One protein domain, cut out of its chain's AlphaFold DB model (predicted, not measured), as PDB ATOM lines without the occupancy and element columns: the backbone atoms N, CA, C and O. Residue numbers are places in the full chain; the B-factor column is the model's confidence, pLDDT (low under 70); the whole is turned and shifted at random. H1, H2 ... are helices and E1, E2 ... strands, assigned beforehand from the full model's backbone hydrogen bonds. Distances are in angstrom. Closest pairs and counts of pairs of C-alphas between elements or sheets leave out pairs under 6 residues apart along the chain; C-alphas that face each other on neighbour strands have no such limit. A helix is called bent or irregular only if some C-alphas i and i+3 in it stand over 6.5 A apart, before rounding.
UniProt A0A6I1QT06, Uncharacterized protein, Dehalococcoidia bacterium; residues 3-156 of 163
ATOM      1  N   VAL A   3      37.985  17.992 -12.943       92.50
ATOM      2  CA  VAL A   3      37.900  16.794 -12.100       92.50
ATOM      3  C   VAL A   3      38.546  15.656 -12.867       92.50
ATOM      4  O   VAL A   3      38.090  15.312 -13.957       92.50
ATOM      5  N   LEU A   4      39.609  15.095 -12.304       93.94
ATOM      6  CA  LEU A   4      40.448  14.096 -12.954       93.94
ATOM      7  C   LEU A   4      40.480  12.832 -12.102       93.94
ATOM      8  O   LEU A   4      40.390  12.896 -10.878       93.94
ATOM      9  N   ARG A   5      40.617  11.684 -12.758       92.12
ATOM     10  CA  ARG A   5      40.918  10.420 -12.093       92.12
ATOM     11  C   ARG A   5      42.395  10.138 -12.304       92.12
ATOM     12  O   ARG A   5      42.851  10.119 -13.443       92.12
ATOM     13  N   ASP A   6      43.120   9.951 -11.217       90.62
ATOM     14  CA  ASP A   6      44.487   9.460 -11.255       90.62
ATOM     15  C   ASP A   6      44.443   7.961 -11.583       90.62
ATOM     16  O   ASP A   6      43.822   7.169 -10.870       90.62
ATOM     17  N   ASP A   7      45.038   7.572 -12.709       87.81
ATOM     18  CA  ASP A   7      45.019   6.188 -13.176       87.81
ATOM     19  C   ASP A   7      45.935   5.267 -12.358       87.81
ATOM     20  O   ASP A   7      45.661   4.066 -12.294       87.81
ATOM     21  N   ASP A   8      46.963   5.814 -11.700       85.38
ATOM     22  CA  ASP A   8      47.917   5.041 -10.902       85.38
ATOM     23  C   ASP A   8      47.336   4.708  -9.524       85.38
ATOM     24  O   ASP A   8      47.458   3.582  -9.039       85.38
ATOM     25  N   THR A   9      46.680   5.684  -8.892       85.56
ATOM     26  CA  THR A   9      46.095   5.523  -7.548       85.56
ATOM     27  C   THR A   9      44.615   5.144  -7.578       85.56
ATOM     28  O   THR A   9      44.079   4.647  -6.590       85.56
ATOM     29  N   GLY A  10      43.929   5.378  -8.699       85.50
ATOM     30  CA  GLY A  10      42.479   5.231  -8.819       85.50
ATOM     31  C   GLY A  10      41.676   6.310  -8.086       85.50
ATOM     32  O   GLY A  10      40.446   6.234  -8.080       85.50
ATOM     33  N   LEU A  11      42.348   7.296  -7.482       89.62
ATOM     34  CA  LEU A  11      41.730   8.379  -6.725       89.62
ATOM     35  C   LEU A  11      41.248   9.485  -7.658       89.62
ATOM     36  O   LEU A  11      41.859   9.792  -8.681       89.62
ATOM     37  N   TRP A  12      40.157  10.135  -7.276       93.19
ATOM     38  CA  TRP A  12      39.723  11.354  -7.943       93.19
ATOM     39  C   TRP A  12      40.413  12.565  -7.327       93.19
ATOM     40  O   TRP A  12      40.537  12.670  -6.109       93.19
ATOM     41  N   ILE A  13      40.828  13.502  -8.172       92.88
ATOM     42  CA  ILE A  13      41.444  14.770  -7.792       92.88
ATOM     43  C   ILE A  13      40.671  15.927  -8.424       92.88
ATOM     44  O   ILE A  13      40.072  15.797  -9.494       92.88
ATOM     45  N   VAL A  14      40.674  17.072  -7.743       93.81
ATOM     46  CA  VAL A  14      40.017  18.285  -8.233       93.81
ATOM     47  C   VAL A  14      41.033  19.405  -8.363       93.81
ATOM     48  O   VAL A  14      41.642  19.847  -7.384       93.81
ATOM     49  N   GLU A  15      41.169  19.902  -9.585       93.12
ATOM     50  CA  GLU A  15      41.936  21.095  -9.896       93.12
ATOM     51  C   GLU A  15      40.990  22.296  -9.961       93.12
ATOM     52  O   GLU A  15      40.021  22.339 -10.723       93.12
ATOM     53  N   ALA A  16      41.238  23.284  -9.109       91.88
ATOM     54  CA  ALA A  16      40.399  24.466  -8.975       91.88
ATOM     55  C   ALA A  16      41.260  25.722  -8.859       91.88
ATOM     56  O   ALA A  16      42.361  25.673  -8.294       91.88
ATOM     57  N   THR A  17      40.744  26.835  -9.379       93.56
ATOM     58  CA  THR A  17      41.393  28.148  -9.269       93.56
ATOM     59  C   THR A  17      41.410  28.627  -7.815       93.56
ATOM     60  O   THR A  17      40.615  28.173  -6.990       93.56
ATOM     61  N   ASP A  18      42.282  29.580  -7.478       92.69
ATOM     62  CA  ASP A  18      42.337  30.150  -6.120       92.69
ATOM     63  C   ASP A  18      41.011  30.806  -5.703       92.69
ATOM     64  O   ASP A  18      40.589  30.723  -4.546       92.69
ATOM     65  N   GLU A  19      40.311  31.410  -6.665       92.00
ATOM     66  CA  GLU A  19      38.971  31.959  -6.464       92.00
ATOM     67  C   GLU A  19      37.966  30.853  -6.109       92.00
ATOM     68  O   GLU A  19      37.235  30.967  -5.125       92.00
ATOM     69  N   GLU A  20      37.968  29.738  -6.847       88.56
ATOM     70  CA  GLU A  20      37.107  28.586  -6.562       88.56
ATOM     71  C   GLU A  20      37.418  27.968  -5.189       88.56
ATOM     72  O   GLU A  20      36.492  27.657  -4.437       88.56
ATOM     73  N   ARG A  21      38.704  27.853  -4.830       87.94
ATOM     74  CA  ARG A  21      39.162  27.362  -3.517       87.94
ATOM     75  C   ARG A  21      38.702  28.249  -2.368       87.94
ATOM     76  O   ARG A  21      38.363  27.737  -1.306       87.94
ATOM     77  N   THR A  22      38.640  29.556  -2.593       89.06
ATOM     78  CA  THR A  22      38.154  30.520  -1.599       89.06
ATOM     79  C   THR A  22      36.635  30.463  -1.454       89.06
ATOM     80  O   THR A  22      36.111  30.521  -0.345       89.06
ATOM     81  N   LEU A  23      35.911  30.338  -2.569       85.62
ATOM     82  CA  LEU A  23      34.447  30.355  -2.570       85.62
ATOM     83  C   LEU A  23      33.824  29.029  -2.116       85.62
ATOM     84  O   LEU A  23      32.699  29.032  -1.617       85.62
ATOM     85  N   LYS A  24      34.498  27.895  -2.346       87.44
ATOM     86  CA  LYS A  24      33.923  26.548  -2.176       87.44
ATOM     87  C   LYS A  24      34.906  25.536  -1.554       87.44
ATOM     88  O   LYS A  24      35.035  24.434  -2.093       87.44
ATOM     89  N   PRO A  25      35.584  25.859  -0.438       85.25
ATOM     90  CA  PRO A  25      36.629  24.999   0.120       85.25
ATOM     91  C   PRO A  25      36.109  23.594   0.465       85.25
ATOM     92  O   PRO A  25      36.681  22.600   0.020       85.25
ATOM     93  N   ASP A  26      34.971  23.509   1.159       85.00
ATOM     94  CA  ASP A  26      34.415  22.231   1.618       85.00
ATOM     95  C   ASP A  26      33.981  21.343   0.447       85.00
ATOM     96  O   ASP A  26      34.307  20.160   0.401       85.00
ATOM     97  N   TYR A  27      33.309  21.924  -0.551       83.00
ATOM     98  CA  TYR A  27      32.879  21.197  -1.747       83.00
ATOM     99  C   TYR A  27      34.067  20.612  -2.515       83.00
ATOM    100  O   TYR A  27      34.028  19.452  -2.917       83.00
ATOM    101  N   LEU A  28      35.130  21.398  -2.693       87.69
ATOM    102  CA  LEU A  28      36.330  20.960  -3.404       87.69
ATOM    103  C   LEU A  28      37.112  19.896  -2.628       87.69
ATOM    104  O   LEU A  28      37.766  19.067  -3.252       87.69
ATOM    105  N   SER A  29      37.024  19.895  -1.294       85.94
ATOM    106  CA  SER A  29      37.613  18.842  -0.460       85.94
ATOM    107  C   SER A  29      36.800  17.541  -0.476       85.94
ATOM    108  O   SER A  29      37.375  16.460  -0.565       85.94
ATOM    109  N   ALA A  30      35.468  17.639  -0.458       86.75
ATOM    110  CA  ALA A  30      34.582  16.486  -0.325       86.75
ATOM    111  C   ALA A  30      34.302  15.782  -1.661       86.75
ATOM    112  O   ALA A  30      34.145  14.566  -1.706       86.75
ATOM    113  N   LEU A  31      34.234  16.524  -2.771       89.69
ATOM    114  CA  LEU A  31      33.950  15.959  -4.094       89.69
ATOM    115  C   LEU A  31      34.891  14.795  -4.481       89.69
ATOM    116  O   LEU A  31      34.370  13.739  -4.845       89.69
ATOM    117  N   PRO A  32      36.230  14.926  -4.400       91.31
ATOM    118  CA  PRO A  32      37.124  13.827  -4.754       91.31
ATOM    119  C   PRO A  32      36.981  12.609  -3.828       91.31
ATOM    120  O   PRO A  32      37.062  11.479  -4.307       91.31
ATOM    121  N   GLN A  33      36.688  12.816  -2.540       89.38
ATOM    122  CA  GLN A  33      36.415  11.734  -1.582       89.38
ATOM    123  C   GLN A  33      35.185  10.923  -2.010       89.38
ATOM    124  O   GLN A  33      35.264   9.710  -2.207       89.38
ATOM    125  N   TYR A  34      34.068  11.609  -2.277       88.12
ATOM    126  CA  TYR A  34      32.844  10.958  -2.742       88.12
ATOM    127  C   TYR A  34      33.044  10.223  -4.065       88.12
ATOM    128  O   TYR A  34      32.637   9.068  -4.187       88.12
ATOM    129  N   LEU A  35      33.668  10.864  -5.057       91.69
ATOM    130  CA  LEU A  35      33.899  10.240  -6.361       91.69
ATOM    131  C   LEU A  35      34.778   8.995  -6.246       91.69
ATOM    132  O   LEU A  35      34.478   7.985  -6.877       91.69
ATOM    133  N   THR A  36      35.805   9.044  -5.399       92.25
ATOM    134  CA  THR A  36      36.662   7.893  -5.101       92.25
ATOM    135  C   THR A  36      35.864   6.753  -4.485       92.25
ATOM    136  O   THR A  36      35.918   5.635  -4.997       92.25
ATOM    137  N   ALA A  37      35.074   7.024  -3.444       90.50
ATOM    138  CA  ALA A  37      34.268   5.998  -2.793       90.50
ATOM    139  C   ALA A  37      33.259   5.355  -3.765       90.50
ATOM    140  O   ALA A  37      33.158   4.128  -3.848       90.50
ATOM    141  N   PHE A  38      32.545   6.170  -4.551       91.94
ATOM    142  CA  PHE A  38      31.574   5.673  -5.527       91.94
ATOM    143  C   PHE A  38      32.226   4.893  -6.673       91.94
ATOM    144  O   PHE A  38      31.771   3.790  -6.969       91.94
ATOM    145  N   ASP A  39      33.260   5.434  -7.324       93.25
ATOM    146  CA  ASP A  39      33.921   4.776  -8.461       93.25
ATOM    147  C   ASP A  39      34.577   3.464  -8.029       93.25
ATOM    148  O   ASP A  39      34.409   2.442  -8.695       93.25
ATOM    149  N   SER A  40      35.266   3.471  -6.883       92.50
ATOM    150  CA  SER A  40      35.936   2.283  -6.366       92.50
ATOM    151  C   SER A  40      34.939   1.151  -6.098       92.50
ATOM    152  O   SER A  40      35.077   0.056  -6.648       92.50
ATOM    153  N   LEU A  41      33.874   1.414  -5.330       93.88
ATOM    154  CA  LEU A  41      32.855   0.400  -5.046       93.88
ATOM    155  C   LEU A  41      32.079  -0.017  -6.293       93.88
ATOM    156  O   LEU A  41      31.787  -1.197  -6.459       93.88
ATOM    157  N   ALA A  42      31.749   0.916  -7.189       94.38
ATOM    158  CA  ALA A  42      31.026   0.587  -8.413       94.38
ATOM    159  C   ALA A  42      31.828  -0.361  -9.310       94.38
ATOM    160  O   ALA A  42      31.254  -1.279  -9.895       94.38
ATOM    161  N   ARG A  43      33.152  -0.184  -9.399       93.56
ATOM    162  CA  ARG A  43      34.027  -1.070 -10.176       93.56
ATOM    163  C   ARG A  43      34.092  -2.471  -9.590       93.56
ATOM    164  O   ARG A  43      33.925  -3.428 -10.344       93.56
ATOM    165  N   VAL A  44      34.300  -2.589  -8.279       94.50
ATOM    166  CA  VAL A  44      34.359  -3.898  -7.612       94.50
ATOM    167  C   VAL A  44      33.000  -4.594  -7.698       94.50
ATOM    168  O   VAL A  44      32.920  -5.720  -8.185       94.50
ATOM    169  N   ALA A  45      31.914  -3.896  -7.358       96.31
ATOM    170  CA  ALA A  45      30.555  -4.420  -7.464       96.31
ATOM    171  C   ALA A  45      30.239  -4.919  -8.879       96.31
ATOM    172  O   ALA A  45      29.698  -6.008  -9.046       96.31
ATOM    173  N   LYS A  46      30.616  -4.151  -9.908       96.69
ATOM    174  CA  LYS A  46      30.423  -4.533 -11.308       96.69
ATOM    175  C   LYS A  46      31.178  -5.813 -11.678       96.69
ATOM    176  O   LYS A  46      30.664  -6.609 -12.457       96.69
ATOM    177  N   GLN A  47      32.395  -5.993 -11.166       96.25
ATOM    178  CA  GLN A  47      33.192  -7.197 -11.423       96.25
ATOM    179  C   GLN A  47      32.594  -8.440 -10.754       96.25
ATOM    180  O   GLN A  47      32.696  -9.528 -11.318       96.25
ATOM    181  N   VAL A  48      31.972  -8.279  -9.582       96.94
ATOM    182  CA  VAL A  48      31.323  -9.374  -8.850       96.94
ATOM    183  C   VAL A  48      29.963  -9.727  -9.457       96.94
ATOM    184  O   VAL A  48      29.715 -10.892  -9.763       96.94
ATOM    185  N   ASP A  49      29.094  -8.734  -9.663       97.19
ATOM    186  CA  ASP A  49      27.778  -8.899 -10.284       97.19
ATOM    187  C   ASP A  49      27.333  -7.599 -10.986       97.19
ATOM    188  O   ASP A  49      26.774  -6.673 -10.385       97.19
ATOM    189  N   GLU A  50      27.571  -7.531 -12.299       96.62
ATOM    190  CA  GLU A  50      27.222  -6.375 -13.133       96.62
ATOM    191  C   GLU A  50      25.716  -6.073 -13.123       96.62
ATOM    192  O   GLU A  50      25.323  -4.904 -13.091       96.62
ATOM    193  N   ALA A  51      24.860  -7.099 -13.105       95.69
ATOM    194  CA  ALA A  51      23.416  -6.900 -13.123       95.69
ATOM    195  C   ALA A  51      22.939  -6.251 -11.818       95.69
ATOM    196  O   ALA A  51      22.185  -5.276 -11.850       95.69
ATOM    197  N   GLN A  52      23.418  -6.737 -10.670       95.44
ATOM    198  CA  GLN A  52      23.107  -6.143  -9.368       95.44
ATOM    199  C   GLN A  52      23.691  -4.735  -9.229       95.44
ATOM    200  O   GLN A  52      23.018  -3.848  -8.702       95.44
ATOM    201  N   SER A  53      24.901  -4.493  -9.744       94.69
ATOM    202  CA  SER A  53      25.507  -3.157  -9.751       94.69
ATOM    203  C   SER A  53      24.658  -2.153 -10.538       94.69
ATOM    204  O   SER A  53      24.387  -1.057 -10.041       94.69
ATOM    205  N   ILE A  54      24.156  -2.536 -11.716       93.12
ATOM    206  CA  ILE A  54      23.247  -1.694 -12.507       93.12
ATOM    207  C   ILE A  54      21.948  -1.424 -11.737       93.12
ATOM    208  O   ILE A  54      21.503  -0.280 -11.687       93.12
ATOM    209  N   LEU A  55      21.353  -2.440 -11.099       91.19
ATOM    210  CA  LEU A  55      20.137  -2.262 -10.293       91.19
ATOM    211  C   LEU A  55      20.350  -1.294  -9.120       91.19
ATOM    212  O   LEU A  55      19.476  -0.467  -8.845       91.19
ATOM    213  N   ALA A  56      21.509  -1.368  -8.460       91.75
ATOM    214  CA  ALA A  56      21.881  -0.448  -7.392       91.75
ATOM    215  C   ALA A  56      22.016   0.995  -7.908       91.75
ATOM    216  O   ALA A  56      21.429   1.902  -7.318       91.75
ATOM    217  N   LEU A  57      22.720   1.202  -9.028       90.50
ATOM    218  CA  LEU A  57      22.928   2.524  -9.641       90.50
ATOM    219  C   LEU A  57      21.634   3.153 -10.164       90.50
ATOM    220  O   LEU A  57      21.437   4.356 -10.019       90.50
ATOM    221  N   LEU A  58      20.741   2.347 -10.739       86.38
ATOM    222  CA  LEU A  58      19.422   2.802 -11.181       86.38
ATOM    223  C   LEU A  58      18.487   3.127 -10.012       86.38
ATOM    224  O   LEU A  58      17.403   3.659 -10.237       86.38
ATOM    225  N   GLY A  59      18.874   2.792  -8.777       77.88
ATOM    226  CA  GLY A  59      18.061   3.055  -7.602       77.88
ATOM    227  C   GLY A  59      16.702   2.366  -7.686       77.88
ATOM    228  O   GLY A  59      15.710   2.957  -7.270       77.88
ATOM    229  N   VAL A  60      16.643   1.135  -8.218       70.75
ATOM    230  CA  VAL A  60      15.395   0.358  -8.292       70.75
ATOM    231  C   VAL A  60      14.929   0.042  -6.868       70.75
ATOM    232  O   VAL A  60      15.338  -0.941  -6.249       70.75
ATOM    233  N   ARG A  61      14.096   0.926  -6.317       67.50
ATOM    234  CA  ARG A  61      13.662   0.926  -4.918       67.50
ATOM    235  C   ARG A  61      12.156   0.714  -4.847       67.50
ATOM    236  O   ARG A  61      11.401   1.670  -4.885       67.50
ATOM    237  N   GLY A  62      11.729  -0.536  -4.682       64.56
ATOM    238  CA  GLY A  62      10.363  -0.904  -4.278       64.56
ATOM    239  C   GLY A  62       9.216  -0.183  -4.997       64.56
ATOM    240  O   GLY A  62       9.332   0.230  -6.145       64.56
ATOM    241  N   MET A  63       8.071  -0.074  -4.318       56.03
ATOM    242  CA  MET A  63       6.931   0.707  -4.805       56.03
ATOM    243  C   MET A  63       7.220   2.203  -4.650       56.03
ATOM    244  O   MET A  63       6.904   2.798  -3.621       56.03
ATOM    245  N   GLN A  64       7.814   2.797  -5.675       64.38
ATOM    246  CA  GLN A  64       7.770   4.237  -5.905       64.38
ATOM    247  C   GLN A  64       6.721   4.517  -6.982       64.38
ATOM    248  O   GLN A  64       6.696   3.850  -8.017       64.38
ATOM    249  N   ASP A  65       5.833   5.478  -6.726       61.22
ATOM    250  CA  ASP A  65       4.930   5.976  -7.761       61.22
ATOM    251  C   ASP A  65       5.741   6.648  -8.878       61.22
ATOM    252  O   ASP A  65       6.817   7.209  -8.651       61.22
ATOM    253  N   ALA A  66       5.220   6.597 -10.106       64.12
ATOM    254  CA  ALA A  66       5.864   7.227 -11.250       64.12
ATOM    255  C   ALA A  66       6.113   8.723 -10.979       64.12
ATOM    256  O   ALA A  66       5.185   9.470 -10.674       64.12
ATOM    257  N   GLY A  67       7.371   9.154 -11.116       65.44
ATOM    258  CA  GLY A  67       7.791  10.535 -10.859       65.44
ATOM    259  C   GLY A  67       8.246  10.821  -9.426       65.44
ATOM    260  O   GLY A  67       8.546  11.973  -9.121       65.44
ATOM    261  N   TRP A  68       8.327   9.812  -8.551       70.94
ATOM    262  CA  TRP A  68       8.852   9.985  -7.197       70.94
ATOM    263  C   TRP A  68      10.315   9.539  -7.084       70.94
ATOM    264  O   TRP A  68      10.599   8.379  -6.804       70.94
ATOM    265  N   ASP A  69      11.246  10.483  -7.255       77.31
ATOM    266  CA  ASP A  69      12.669  10.291  -6.953       77.31
ATOM    267  C   ASP A  69      13.023  10.941  -5.590       77.31
ATOM    268  O   ASP A  69      12.996  12.173  -5.448       77.31
ATOM    269  N   PRO A  70      13.356  10.149  -4.551       77.56
ATOM    270  CA  PRO A  70      13.775  10.675  -3.253       77.56
ATOM    271  C   PRO A  70      15.011  11.579  -3.322       77.56
ATOM    272  O   PRO A  70      15.125  12.520  -2.535       77.56
ATOM    273  N   TYR A  71      15.933  11.328  -4.254       82.06
ATOM    274  CA  TYR A  71      17.097  12.184  -4.458       82.06
ATOM    275  C   TYR A  71      16.673  13.538  -5.016       82.06
ATOM    276  O   TYR A  71      17.004  14.578  -4.445       82.06
ATOM    277  N   GLU A  72      15.885  13.534  -6.092       83.31
ATOM    278  CA  GLU A  72      15.407  14.766  -6.713       83.31
ATOM    279  C   GLU A  72      14.598  15.614  -5.725       83.31
ATOM    280  O   GLU A  72      14.848  16.812  -5.572       83.31
ATOM    281  N   THR A  73      13.683  14.985  -4.987       84.50
ATOM    282  CA  THR A  73      12.870  15.669  -3.971       84.50
ATOM    283  C   THR A  73      13.723  16.228  -2.823       84.50
ATOM    284  O   THR A  73      13.481  17.359  -2.397       84.50
ATOM    285  N   THR A  74      14.775  15.520  -2.390       87.56
ATOM    286  CA  THR A  74      15.767  16.029  -1.419       87.56
ATOM    287  C   THR A  74      16.483  17.270  -1.960       87.56
ATOM    288  O   THR A  74      16.547  18.298  -1.286       87.56
ATOM    289  N   ILE A  75      16.978  17.232  -3.204       88.25
ATOM    290  CA  ILE A  75      17.676  18.368  -3.827       88.25
ATOM    291  C   ILE A  75      16.756  19.585  -3.964       88.25
ATOM    292  O   ILE A  75      17.165  20.713  -3.670       88.25
ATOM    293  N   GLN A  76      15.514  19.382  -4.409       89.62
ATOM    294  CA  GLN A  76      14.527  20.455  -4.514       89.62
ATOM    295  C   GLN A  76      14.198  21.048  -3.134       89.62
ATOM    296  O   GLN A  76      14.177  22.274  -2.988       89.62
ATOM    297  N   GLY A  77      14.018  20.196  -2.120       90.38
ATOM    298  CA  GLY A  77      13.764  20.598  -0.736       90.38
ATOM    299  C   GLY A  77      14.904  21.427  -0.144       90.38
ATOM    300  O   GLY A  77      14.666  22.527   0.355       90.38
ATOM    301  N   VAL A  78      16.151  20.963  -0.282       91.62
ATOM    302  CA  VAL A  78      17.348  21.695   0.165       91.62
ATOM    303  C   VAL A  78      17.452  23.050  -0.532       91.62
ATOM    304  O   VAL A  78      17.656  24.063   0.131       91.62
ATOM    305  N   LYS A  79      17.259  23.117  -1.857       91.94
ATOM    306  CA  LYS A  79      17.289  24.391  -2.599       91.94
ATOM    307  C   LYS A  79      16.231  25.373  -2.094       91.94
ATOM    308  O   LYS A  79      16.528  26.554  -1.912       91.94
ATOM    309  N   ALA A  80      15.005  24.900  -1.872       94.00
ATOM    310  CA  ALA A  80      13.919  25.734  -1.370       94.00
ATOM    311  C   ALA A  80      14.187  26.229   0.059       94.00
ATOM    312  O   ALA A  80      14.014  27.417   0.329       94.00
ATOM    313  N   ALA A  81      14.662  25.351   0.944       94.00
ATOM    314  CA  ALA A  81      15.000  25.694   2.319       94.00
ATOM    315  C   ALA A  81      16.184  26.673   2.402       94.00
ATOM    316  O   ALA A  81      16.131  27.626   3.174       94.00
ATOM    317  N   THR A  82      17.214  26.505   1.568       94.06
ATOM    318  CA  THR A  82      18.349  27.440   1.483       94.06
ATOM    319  C   THR A  82      17.911  28.824   1.014       94.06
ATOM    320  O   THR A  82      18.361  29.829   1.557       94.06
ATOM    321  N   ARG A  83      17.000  28.906   0.036       95.00
ATOM    322  CA  ARG A  83      16.418  30.192  -0.372       95.00
ATOM    323  C   ARG A  83      15.682  30.857   0.792       95.00
ATOM    324  O   ARG A  83      15.954  32.017   1.074       95.00
ATOM    325  N   LEU A  84      14.839  30.109   1.507       95.50
ATOM    326  CA  LEU A  84      14.128  30.624   2.680       95.50
ATOM    327  C   LEU A  84      15.094  31.100   3.775       95.50
ATOM    328  O   LEU A  84      14.890  32.162   4.354       95.50
ATOM    329  N   HIS A  85      16.169  30.350   4.033       94.88
ATOM    330  CA  HIS A  85      17.229  30.778   4.946       94.88
ATOM    331  C   HIS A  85      17.807  32.130   4.512       94.88
ATOM    332  O   HIS A  85      17.982  33.010   5.351       94.88
ATOM    333  N   ASN A  86      18.136  32.302   3.232       93.44
ATOM    334  CA  ASN A  86      18.756  33.534   2.733       93.44
ATOM    335  C   ASN A  86      17.812  34.748   2.778       93.44
ATOM    336  O   ASN A  86      18.287  35.877   2.821       93.44
ATOM    337  N   GLU A  87      16.501  34.516   2.774       95.88
ATOM    338  CA  GLU A  87      15.456  35.545   2.867       95.88
ATOM    339  C   GLU A  87      15.036  35.855   4.321       95.88
ATOM    340  O   GLU A  87      14.243  36.763   4.552       95.88
ATOM    341  N   THR A  88      15.533  35.105   5.312       94.38
ATOM    342  CA  THR A  88      15.134  35.260   6.719       94.38
ATOM    343  C   THR A  88      16.003  36.296   7.440       94.38
ATOM    344  O   THR A  88      17.181  36.054   7.694       94.38
ATOM    345  N   ASP A  89      15.396  37.408   7.865       94.06
ATOM    346  CA  ASP A  89      16.075  38.464   8.639       94.06
ATOM    347  C   ASP A  89      16.277  38.109  10.130       94.06
ATOM    348  O   ASP A  89      17.145  38.670  10.807       94.06
ATOM    349  N   ASP A  90      15.490  37.168  10.669       95.81
ATOM    350  CA  ASP A  90      15.654  36.680  12.042       95.81
ATOM    351  C   ASP A  90      16.840  35.710  12.154       95.81
ATOM    352  O   ASP A  90      16.816  34.591  11.639       95.81
ATOM    353  N   ARG A  91      17.876  36.112  12.899       92.94
ATOM    354  CA  ARG A  91      19.107  35.319  13.057       92.94
ATOM    355  C   ARG A  91      18.855  33.957  13.703       92.94
ATOM    356  O   ARG A  91      19.542  32.997  13.355       92.94
ATOM    357  N   LEU A  92      17.916  33.867  14.649       95.12
ATOM    358  CA  LEU A  92      17.599  32.595  15.304       95.12
ATOM    359  C   LEU A  92      16.861  31.668  14.334       95.12
ATOM    360  O   LEU A  92      17.279  30.523  14.159       95.12
ATOM    361  N   GLY A  93      15.840  32.173  13.643       94.19
ATOM    362  CA  GLY A  93      15.123  31.463  12.587       94.19
ATOM    363  C   GLY A  93      16.049  30.956  11.482       94.19
ATOM    364  O   GLY A  93      16.023  29.766  11.165       94.19
ATOM    365  N   ALA A  94      16.941  31.807  10.969       93.94
ATOM    366  CA  ALA A  94      17.935  31.419   9.968       93.94
ATOM    367  C   ALA A  94      18.848  30.288  10.474       93.94
ATOM    368  O   ALA A  94      19.089  29.312   9.761       93.94
ATOM    369  N   ARG A  95      19.299  30.350  11.736       93.38
ATOM    370  CA  ARG A  95      20.124  29.291  12.337       93.38
ATOM    371  C   ARG A  95      19.367  27.968  12.485       93.38
ATOM    372  O   ARG A  95      19.948  26.913  12.237       93.38
ATOM    373  N   HIS A  96      18.093  28.002  12.869       95.31
ATOM    374  CA  HIS A  96      17.261  26.798  12.933       95.31
ATOM    375  C   HIS A  96      17.039  26.186  11.546       95.31
ATOM    376  O   HIS A  96      17.196  24.975  11.397       95.31
ATOM    377  N   LEU A  97      16.770  27.008  10.526       94.19
ATOM    378  CA  LEU A  97      16.677  26.553   9.136       94.19
ATOM    379  C   LEU A  97      17.987  25.917   8.666       94.19
ATOM    380  O   LEU A  97      17.961  24.850   8.061       94.19
ATOM    381  N   GLN A  98      19.134  26.513   9.000       93.25
ATOM    382  CA  GLN A  98      20.444  25.942   8.690       93.25
ATOM    383  C   GLN A  98      20.624  24.543   9.298       93.25
ATOM    384  O   GLN A  98      21.077  23.625   8.615       93.25
ATOM    385  N   LEU A  99      20.247  24.364  10.567       92.88
ATOM    386  CA  LEU A  99      20.321  23.067  11.245       92.88
ATOM    387  C   LEU A  99      19.349  22.046  10.645       92.88
ATOM    388  O   LEU A  99      19.696  20.873  10.535       92.88
ATOM    389  N   TRP A 100      18.156  22.476  10.233       94.44
ATOM    390  CA  TRP A 100      17.202  21.609   9.541       94.44
ATOM    391  C   TRP A 100      17.715  21.163   8.175       94.44
ATOM    392  O   TRP A 100      17.613  19.983   7.857       94.44
ATOM    393  N   ILE A 101      18.309  22.072   7.398       93.50
ATOM    394  CA  ILE A 101      18.936  21.744   6.111       93.50
ATOM    395  C   ILE A 101      20.060  20.730   6.326       93.50
ATOM    396  O   ILE A 101      20.084  19.697   5.661       93.50
ATOM    397  N   TYR A 102      20.952  20.991   7.286       90.50
ATOM    398  CA  TYR A 102      22.034  20.074   7.637       90.50
ATOM    399  C   TYR A 102      21.504  18.690   8.032       90.50
ATOM    400  O   TYR A 102      21.926  17.690   7.459       90.50
ATOM    401  N   GLY A 103      20.538  18.631   8.953       89.44
ATOM    402  CA  GLY A 103      19.939  17.373   9.394       89.44
ATOM    403  C   GLY A 103      19.268  16.615   8.249       89.44
ATOM    404  O   GLY A 103      19.443  15.410   8.136       89.44
ATOM    405  N   HIS A 104      18.563  17.312   7.356       89.38
ATOM    406  CA  HIS A 104      17.940  16.687   6.192       89.38
ATOM    407  C   HIS A 104      18.972  16.093   5.224       89.38
ATOM    408  O   HIS A 104      18.771  14.983   4.745       89.38
ATOM    409  N   ILE A 105      20.082  16.796   4.970       87.62
ATOM    410  CA  ILE A 105      21.172  16.303   4.112       87.62
ATOM    411  C   ILE A 105      21.841  15.076   4.736       87.62
ATOM    412  O   ILE A 105      22.059  14.083   4.050       87.62
ATOM    413  N   VAL A 106      22.149  15.131   6.034       85.62
ATOM    414  CA  VAL A 106      22.852  14.055   6.750       85.62
ATOM    415  C   VAL A 106      21.973  12.819   6.951       85.62
ATOM    416  O   VAL A 106      22.469  11.699   6.922       85.62
ATOM    417  N   GLU A 107      20.664  12.994   7.120       83.19
ATOM    418  CA  GLU A 107      19.719  11.881   7.273       83.19
ATOM    419  C   GLU A 107      19.142  11.389   5.938       83.19
ATOM    420  O   GLU A 107      18.405  10.398   5.913       83.19
ATOM    421  N   ALA A 108      19.471  12.046   4.818       84.56
ATOM    422  CA  ALA A 108      19.055  11.599   3.497       84.56
ATOM    423  C   ALA A 108      19.588  10.183   3.264       84.56
ATOM    424  O   ALA A 108      20.792   9.948   3.210       84.56
ATOM    425  N   SER A 109      18.688   9.210   3.137       80.38
ATOM    426  CA  SER A 109      19.092   7.805   3.099       80.38
ATOM    427  C   SER A 109      19.712   7.400   1.760       80.38
ATOM    428  O   SER A 109      20.474   6.437   1.702       80.38
ATOM    429  N   VAL A 110      19.433   8.159   0.693       86.19
ATOM    430  CA  VAL A 110      19.804   7.805  -0.682       86.19
ATOM    431  C   VAL A 110      21.301   7.541  -0.859       86.19
ATOM    432  O   VAL A 110      21.612   6.457  -1.362       86.19
ATOM    433  N   PRO A 111      22.222   8.441  -0.450       86.88
ATOM    434  CA  PRO A 111      23.653   8.242  -0.675       86.88
ATOM    435  C   PRO A 111      24.189   7.021   0.077       86.88
ATOM    436  O   PRO A 111      24.917   6.214  -0.499       86.88
ATOM    437  N   TYR A 112      23.765   6.838   1.332       90.25
ATOM    438  CA  TYR A 112      24.161   5.687   2.141       90.25
ATOM    439  C   TYR A 112      23.652   4.381   1.547       90.25
ATOM    440  O   TYR A 112      24.391   3.410   1.473       90.25
ATOM    441  N   GLU A 113      22.393   4.328   1.116       91.69
ATOM    442  CA  GLU A 113      21.812   3.108   0.553       91.69
ATOM    443  C   GLU A 113      22.454   2.724  -0.783       91.69
ATOM    444  O   GLU A 113      22.571   1.537  -1.083       91.69
ATOM    445  N   LEU A 114      22.886   3.709  -1.577       92.50
ATOM    446  CA  LEU A 114      23.630   3.451  -2.805       92.50
ATOM    447  C   LEU A 114      25.016   2.871  -2.492       92.50
ATOM    448  O   LEU A 114      25.321   1.774  -2.953       92.50
ATOM    449  N   LEU A 115      25.815   3.555  -1.666       93.62
ATOM    450  CA  LEU A 115      27.142   3.069  -1.256       93.62
ATOM    451  C   LEU A 115      27.057   1.711  -0.557       93.62
ATOM    452  O   LEU A 115      27.816   0.804  -0.879       93.62
ATOM    453  N   GLY A 116      26.088   1.538   0.340       94.75
ATOM    454  CA  GLY A 116      25.854   0.285   1.048       94.75
ATOM    455  C   GLY A 116      25.514  -0.863   0.109       94.75
ATOM    456  O   GLY A 116      26.040  -1.956   0.275       94.75
ATOM    457  N   ASN A 117      24.689  -0.636  -0.916       95.62
ATOM    458  CA  ASN A 117      24.439  -1.674  -1.915       95.62
ATOM    459  C   ASN A 117      25.682  -1.993  -2.745       95.62
ATOM    460  O   ASN A 117      25.961  -3.169  -2.945       95.62
ATOM    461  N   LEU A 118      26.450  -0.993  -3.188       95.81
ATOM    462  CA  LEU A 118      27.685  -1.249  -3.935       95.81
ATOM    463  C   LEU A 118      28.714  -2.019  -3.086       95.81
ATOM    464  O   LEU A 118      29.316  -2.974  -3.572       95.81
ATOM    465  N   ALA A 119      28.863  -1.677  -1.806       95.56
ATOM    466  CA  ALA A 119      29.740  -2.390  -0.878       95.56
ATOM    467  C   ALA A 119      29.272  -3.829  -0.617       95.56
ATOM    468  O   ALA A 119      30.072  -4.757  -0.683       95.56
ATOM    469  N   ARG A 120      27.967  -4.050  -0.430       96.00
ATOM    470  CA  ARG A 120      27.401  -5.402  -0.295       96.00
ATOM    471  C   ARG A 120      27.622  -6.250  -1.551       96.00
ATOM    472  O   ARG A 120      28.111  -7.370  -1.455       96.00
ATOM    473  N   ILE A 121      27.358  -5.706  -2.736       96.88
ATOM    474  CA  ILE A 121      27.612  -6.419  -4.000       96.88
ATOM    475  C   ILE A 121      29.093  -6.761  -4.145       96.88
ATOM    476  O   ILE A 121      29.424  -7.854  -4.594       96.88
ATOM    477  N   SER A 122      29.984  -5.879  -3.693       96.44
ATOM    478  CA  SER A 122      31.430  -6.115  -3.717       96.44
ATOM    479  C   SER A 122      31.870  -7.324  -2.876       96.44
ATOM    480  O   SER A 122      32.901  -7.916  -3.181       96.44
ATOM    481  N   VAL A 123      31.083  -7.745  -1.877       95.56
ATOM    482  CA  VAL A 123      31.314  -8.977  -1.092       95.56
ATOM    483  C   VAL A 123      30.438 -10.162  -1.533       95.56
ATOM    484  O   VAL A 123      30.401 -11.191  -0.861       95.56
ATOM    485  N   GLY A 124      29.738 -10.045  -2.667       95.38
ATOM    486  CA  GLY A 124      28.886 -11.101  -3.231       95.38
ATOM    487  C   GLY A 124      27.436 -11.099  -2.738       95.38
ATOM    488  O   GLY A 124      26.673 -12.005  -3.077       95.38
ATOM    489  N   ASP A 125      27.032 -10.091  -1.968       95.44
ATOM    490  CA  ASP A 125      25.659  -9.938  -1.497       95.44
ATOM    491  C   ASP A 125      24.780  -9.239  -2.555       95.44
ATOM    492  O   ASP A 125      25.169  -8.212  -3.109       95.44
ATOM    493  N   PRO A 126      23.539  -9.688  -2.802       93.69
ATOM    494  CA  PRO A 126      22.668  -9.040  -3.780       93.69
ATOM    495  C   PRO A 126      22.221  -7.642  -3.328       93.69
ATOM    496  O   PRO A 126      22.058  -7.366  -2.125       93.69
ATOM    497  N   ALA A 127      21.930  -6.780  -4.308       92.75
ATOM    498  CA  ALA A 127      21.335  -5.472  -4.068       92.75
ATOM    499  C   ALA A 127      19.992  -5.626  -3.341       92.75
ATOM    500  O   ALA A 127      19.209  -6.543  -3.596       92.75
ATOM    501  N   THR A 128      19.705  -4.714  -2.420       91.44
ATOM    502  CA  THR A 128      18.463  -4.720  -1.652       91.44
ATOM    503  C   THR A 128      17.919  -3.314  -1.471       91.44
ATOM    504  O   THR A 128      18.651  -2.326  -1.455       91.44
ATOM    505  N   MET A 129      16.608  -3.221  -1.272       87.25
ATOM    506  CA  MET A 129      15.929  -1.942  -1.056       87.25
ATOM    507  C   MET A 129      16.321  -1.278   0.268       87.25
ATOM    508  O   MET A 129      16.238  -0.064   0.384       87.25
ATOM    509  N   ASN A 130      16.713  -2.064   1.275       89.06
ATOM    510  CA  ASN A 130      17.113  -1.555   2.584       89.06
ATOM    511  C   ASN A 130      18.373  -2.286   3.081       89.06
ATOM    512  O   ASN A 130      18.253  -3.264   3.829       89.06
ATOM    513  N   PRO A 131      19.576  -1.855   2.650       92.06
ATOM    514  CA  PRO A 131      20.834  -2.522   2.998       92.06
ATOM    515  C   PRO A 131      21.129  -2.484   4.499       92.06
ATOM    516  O   PRO A 131      21.808  -3.365   5.014       92.06
ATOM    517  N   PHE A 132      20.554  -1.525   5.226       93.56
ATOM    518  CA  PHE A 132      20.806  -1.321   6.652       93.56
ATOM    519  C   PHE A 132      19.732  -1.918   7.564       93.56
ATOM    520  O   PHE A 132      19.728  -1.653   8.764       93.56
ATOM    521  N   ARG A 133      18.821  -2.743   7.031       89.81
ATOM    522  CA  ARG A 133      17.711  -3.335   7.799       89.81
ATOM    523  C   ARG A 133      18.174  -4.065   9.067       89.81
ATOM    524  O   ARG A 133      17.454  -4.066  10.064       89.81
ATOM    525  N   ASN A 134      19.351  -4.684   9.025       90.69
ATOM    526  CA  ASN A 134      19.890  -5.472  10.136       90.69
ATOM    527  C   ASN A 134      20.492  -4.615  11.260       90.69
ATOM    528  O   ASN A 134      20.709  -5.135  12.350       90.69
ATOM    529  N   LEU A 135      20.709  -3.315  11.031       91.06
ATOM    530  CA  LEU A 135      21.213  -2.382  12.045       91.06
ATOM    531  C   LEU A 135      20.106  -1.878  12.990       91.06
ATOM    532  O   LEU A 135      20.385  -1.215  13.981       91.06
ATOM    533  N   GLY A 136      18.838  -2.191  12.701       89.19
ATOM    534  CA  GLY A 136      17.688  -1.803  13.516       89.19
ATOM    535  C   GLY A 136      16.710  -0.873  12.790       89.19
ATOM    536  O   GLY A 136      16.824  -0.640  11.587       89.19
ATOM    537  N   PRO A 137      15.692  -0.348  13.499       81.50
ATOM    538  CA  PRO A 137      14.583   0.373  12.873       81.50
ATOM    539  C   PRO A 137      14.975   1.742  12.299       81.50
ATOM    540  O   PRO A 137      14.268   2.238  11.422       81.50
ATOM    541  N   ARG A 138      16.048   2.369  12.805       82.44
ATOM    542  CA  ARG A 138      16.538   3.698  12.398       82.44
ATOM    543  C   ARG A 138      18.039   3.825  12.678       82.44
ATOM    544  O   ARG A 138      18.402   4.476  13.656       82.44
ATOM    545  N   PRO A 139      18.900   3.181  11.877       89.81
ATOM    546  CA  PRO A 139      20.332   3.340  12.050       89.81
ATOM    547  C   PRO A 139      20.724   4.790  11.784       89.81
ATOM    548  O   PRO A 139      20.293   5.399  10.796       89.81
ATOM    549  N   SER A 140      21.538   5.326  12.678       90.50
ATOM    550  CA  SER A 140      22.172   6.627  12.545       90.50
ATOM    551  C   SER A 140      23.106   6.657  11.328       90.50
ATOM    552  O   SER A 140      23.582   5.611  10.871       90.50
ATOM    553  N   PRO A 141      23.423   7.847  10.796       89.31
ATOM    554  CA  PRO A 141      24.433   7.999   9.750       89.31
ATOM    555  C   PRO A 141      25.768   7.327  10.101       89.31
ATOM    556  O   PRO A 141      26.353   6.666   9.252       89.31
ATOM    557  N   GLY A 142      26.210   7.422  11.360       91.31
ATOM    558  CA  GLY A 142      27.446   6.785  11.827       91.31
ATOM    559  C   GLY A 142      27.406   5.258  11.748       91.31
ATOM    560  O   GLY A 142      28.354   4.649  11.264       91.31
ATOM    561  N   GLU A 143      26.293   4.635  12.141       93.12
ATOM    562  CA  GLU A 143      26.114   3.180  12.012       93.12
ATOM    563  C   GLU A 143      26.103   2.731  10.545       93.12
ATOM    564  O   GLU A 143      26.674   1.696  10.211       93.12
ATOM    565  N   LYS A 144      25.493   3.525   9.654       93.31
ATOM    566  CA  LYS A 144      25.504   3.249   8.208       93.31
ATOM    567  C   LYS A 144      26.917   3.340   7.633       93.31
ATOM    568  O   LYS A 144      27.299   2.466   6.864       93.31
ATOM    569  N   ILE A 145      27.679   4.372   8.006       92.06
ATOM    570  CA  ILE A 145      29.072   4.561   7.572       92.06
ATOM    571  C   ILE A 145      29.936   3.393   8.048       92.06
ATOM    572  O   ILE A 145      30.644   2.808   7.238       92.06
ATOM    573  N   ALA A 146      29.816   3.001   9.319       93.19
ATOM    574  CA  ALA A 146      30.565   1.876   9.872       93.19
ATOM    575  C   ALA A 146      30.272   0.561   9.130       93.19
ATOM    576  O   ALA A 146      31.197  -0.166   8.787       93.19
ATOM    577  N   ALA A 147      29.001   0.287   8.819       94.56
ATOM    578  CA  ALA A 147      28.632  -0.898   8.046       94.56
ATOM    579  C   ALA A 147      29.166  -0.855   6.602       94.56
ATOM    580  O   ALA A 147      29.618  -1.874   6.088       94.56
ATOM    581  N   ILE A 148      29.140   0.313   5.945       94.19
ATOM    582  CA  ILE A 148      29.724   0.480   4.604       94.19
ATOM    583  C   ILE A 148      31.229   0.209   4.639       94.19
ATOM    584  O   ILE A 148      31.715  -0.509   3.770       94.19
ATOM    585  N   ALA A 149      31.940   0.760   5.626       92.38
ATOM    586  CA  ALA A 149      33.374   0.547   5.796       92.38
ATOM    587  C   ALA A 149      33.689  -0.940   6.015       92.38
ATOM    588  O   ALA A 149      34.506  -1.495   5.294       92.38
ATOM    589  N   GLU A 150      32.952  -1.622   6.899       93.38
ATOM    590  CA  GLU A 150      33.115  -3.064   7.132       93.38
ATOM    591  C   GLU A 150      32.943  -3.888   5.843       93.38
ATOM    592  O   GLU A 150      33.737  -4.789   5.559       93.38
ATOM    593  N   TRP A 151      31.927  -3.581   5.029       94.69
ATOM    594  CA  TRP A 151      31.716  -4.262   3.748       94.69
ATOM    595  C   TRP A 151      32.783  -3.912   2.705       94.69
ATOM    596  O   TRP A 151      33.180  -4.781   1.931       94.69
ATOM    597  N   ALA A 152      33.253  -2.664   2.673       91.81
ATOM    598  CA  ALA A 152      34.324  -2.236   1.778       91.81
ATOM    599  C   ALA A 152      35.650  -2.936   2.124       91.81
ATOM    600  O   ALA A 152      36.296  -3.487   1.230       91.81
ATOM    601  N   ASP A 153      35.996  -3.013   3.409       91.06
ATOM    602  CA  ASP A 153      37.183  -3.709   3.913       91.06
ATOM    603  C   ASP A 153      37.137  -5.200   3.577       91.06
ATOM    604  O   ASP A 153      38.103  -5.768   3.065       91.06
ATOM    605  N   ALA A 154      35.983  -5.840   3.790       90.69
ATOM    606  CA  ALA A 154      35.778  -7.245   3.447       90.69
ATOM    607  C   ALA A 154      35.892  -7.519   1.933       90.69
ATOM    608  O   ALA A 154      36.258  -8.627   1.539       90.69
ATOM    609  N   ALA A 155      35.618  -6.521   1.088       88.25
ATOM    610  CA  ALA A 155      35.824  -6.586  -0.357       88.25
ATOM    611  C   ALA A 155      37.272  -6.270  -0.792       88.25
ATOM    612  O   ALA A 155      37.567  -6.305  -1.987       88.25
ATOM    613  N   GLY A 156      38.169  -5.946   0.147       85.69
ATOM    614  CA  GLY A 156      39.536  -5.506  -0.145       85.69
ATOM    615  C   GLY A 156      39.608  -4.096  -0.742       85.69
ATOM    616  O   GLY A 156      40.535  -3.791  -1.490       85.69
TER     617      GLY A 156
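This is residues 3 to 156 of the 163 residues of an uncharacterized protein of Dehalococcoidia bacterium (UniProt A0A6I1QT06). A core of H3, H6, H7 and the last part of H2, with H6 in its middle, sends out two separate arms: the helical hairpin H4 and H5, and the first part of H2, with the small strand hairpin E1 and E2 folded back along it. The printed part has 154 residues, with two antiparallel strands followed by seven named helices, and is mostly helix. It is only just compact, close to loose, with a radius of gyration of the C-alphas of 17.8 A and spans of 53 by 41 by 30 A.

E1, residues 3 to 5, begins at C-alpha 3 (37.900, 16.794, -12.100); E2 is residues 12 to 15. H1 is residues 18 to 23, H2 25 to 48, 35.9 A long, and H3 50 to 57. H2 is only just irregular: C-alphas 29 and 32 are 6.6 A apart. H4, residues 70 to 87, spans 25.7 A, and H5, 91 to 107, 24.1 A. H6 is residues 109 to 122; H7, 141 to 154, ends at C-alpha 154 (35.778, -7.245, 3.447).

In the hairpin E1 and E2, N 4 and O 13 are 2.9 A apart, within hydrogen-bond range. The closest C-alphas of E2 and H2 are Trp 12 and Pro 32, 4.8 A. H1 is close to H2 but not clearly touching, Arg 21 to Leu 28 at 7.0 A between closest C-alphas. The hub H6 touches three helices, with these closest C-alphas: residues 37 to 48 of H2, Ala 45 to Ser 122, 4.2 A, a steep tilt of 38 degrees; H3, Ala 56 to Asn 117, 6.2 A; and H7, Gly 116 to Ile 148, 5.3 A. H4 and H5 touch, a shallow tilt of 13 degrees, opposite ways, closest at C-alphas His 85 and Ala 94, 5.1 A; both are apart from H2. Every O i to N i+4 pair is within hydrogen-bond range in H1, H3, H4, H5, H6 and H7, and 18 of 20 in H2.

The farthest C-alphas, Val 48 and Asp 89, are 53.2 A apart. The printed part has no cut. The links H3 to H4 and H6 to H7 are long; residues 63 to 68 stand free. Residues 61 to 67 have pLDDT under 70.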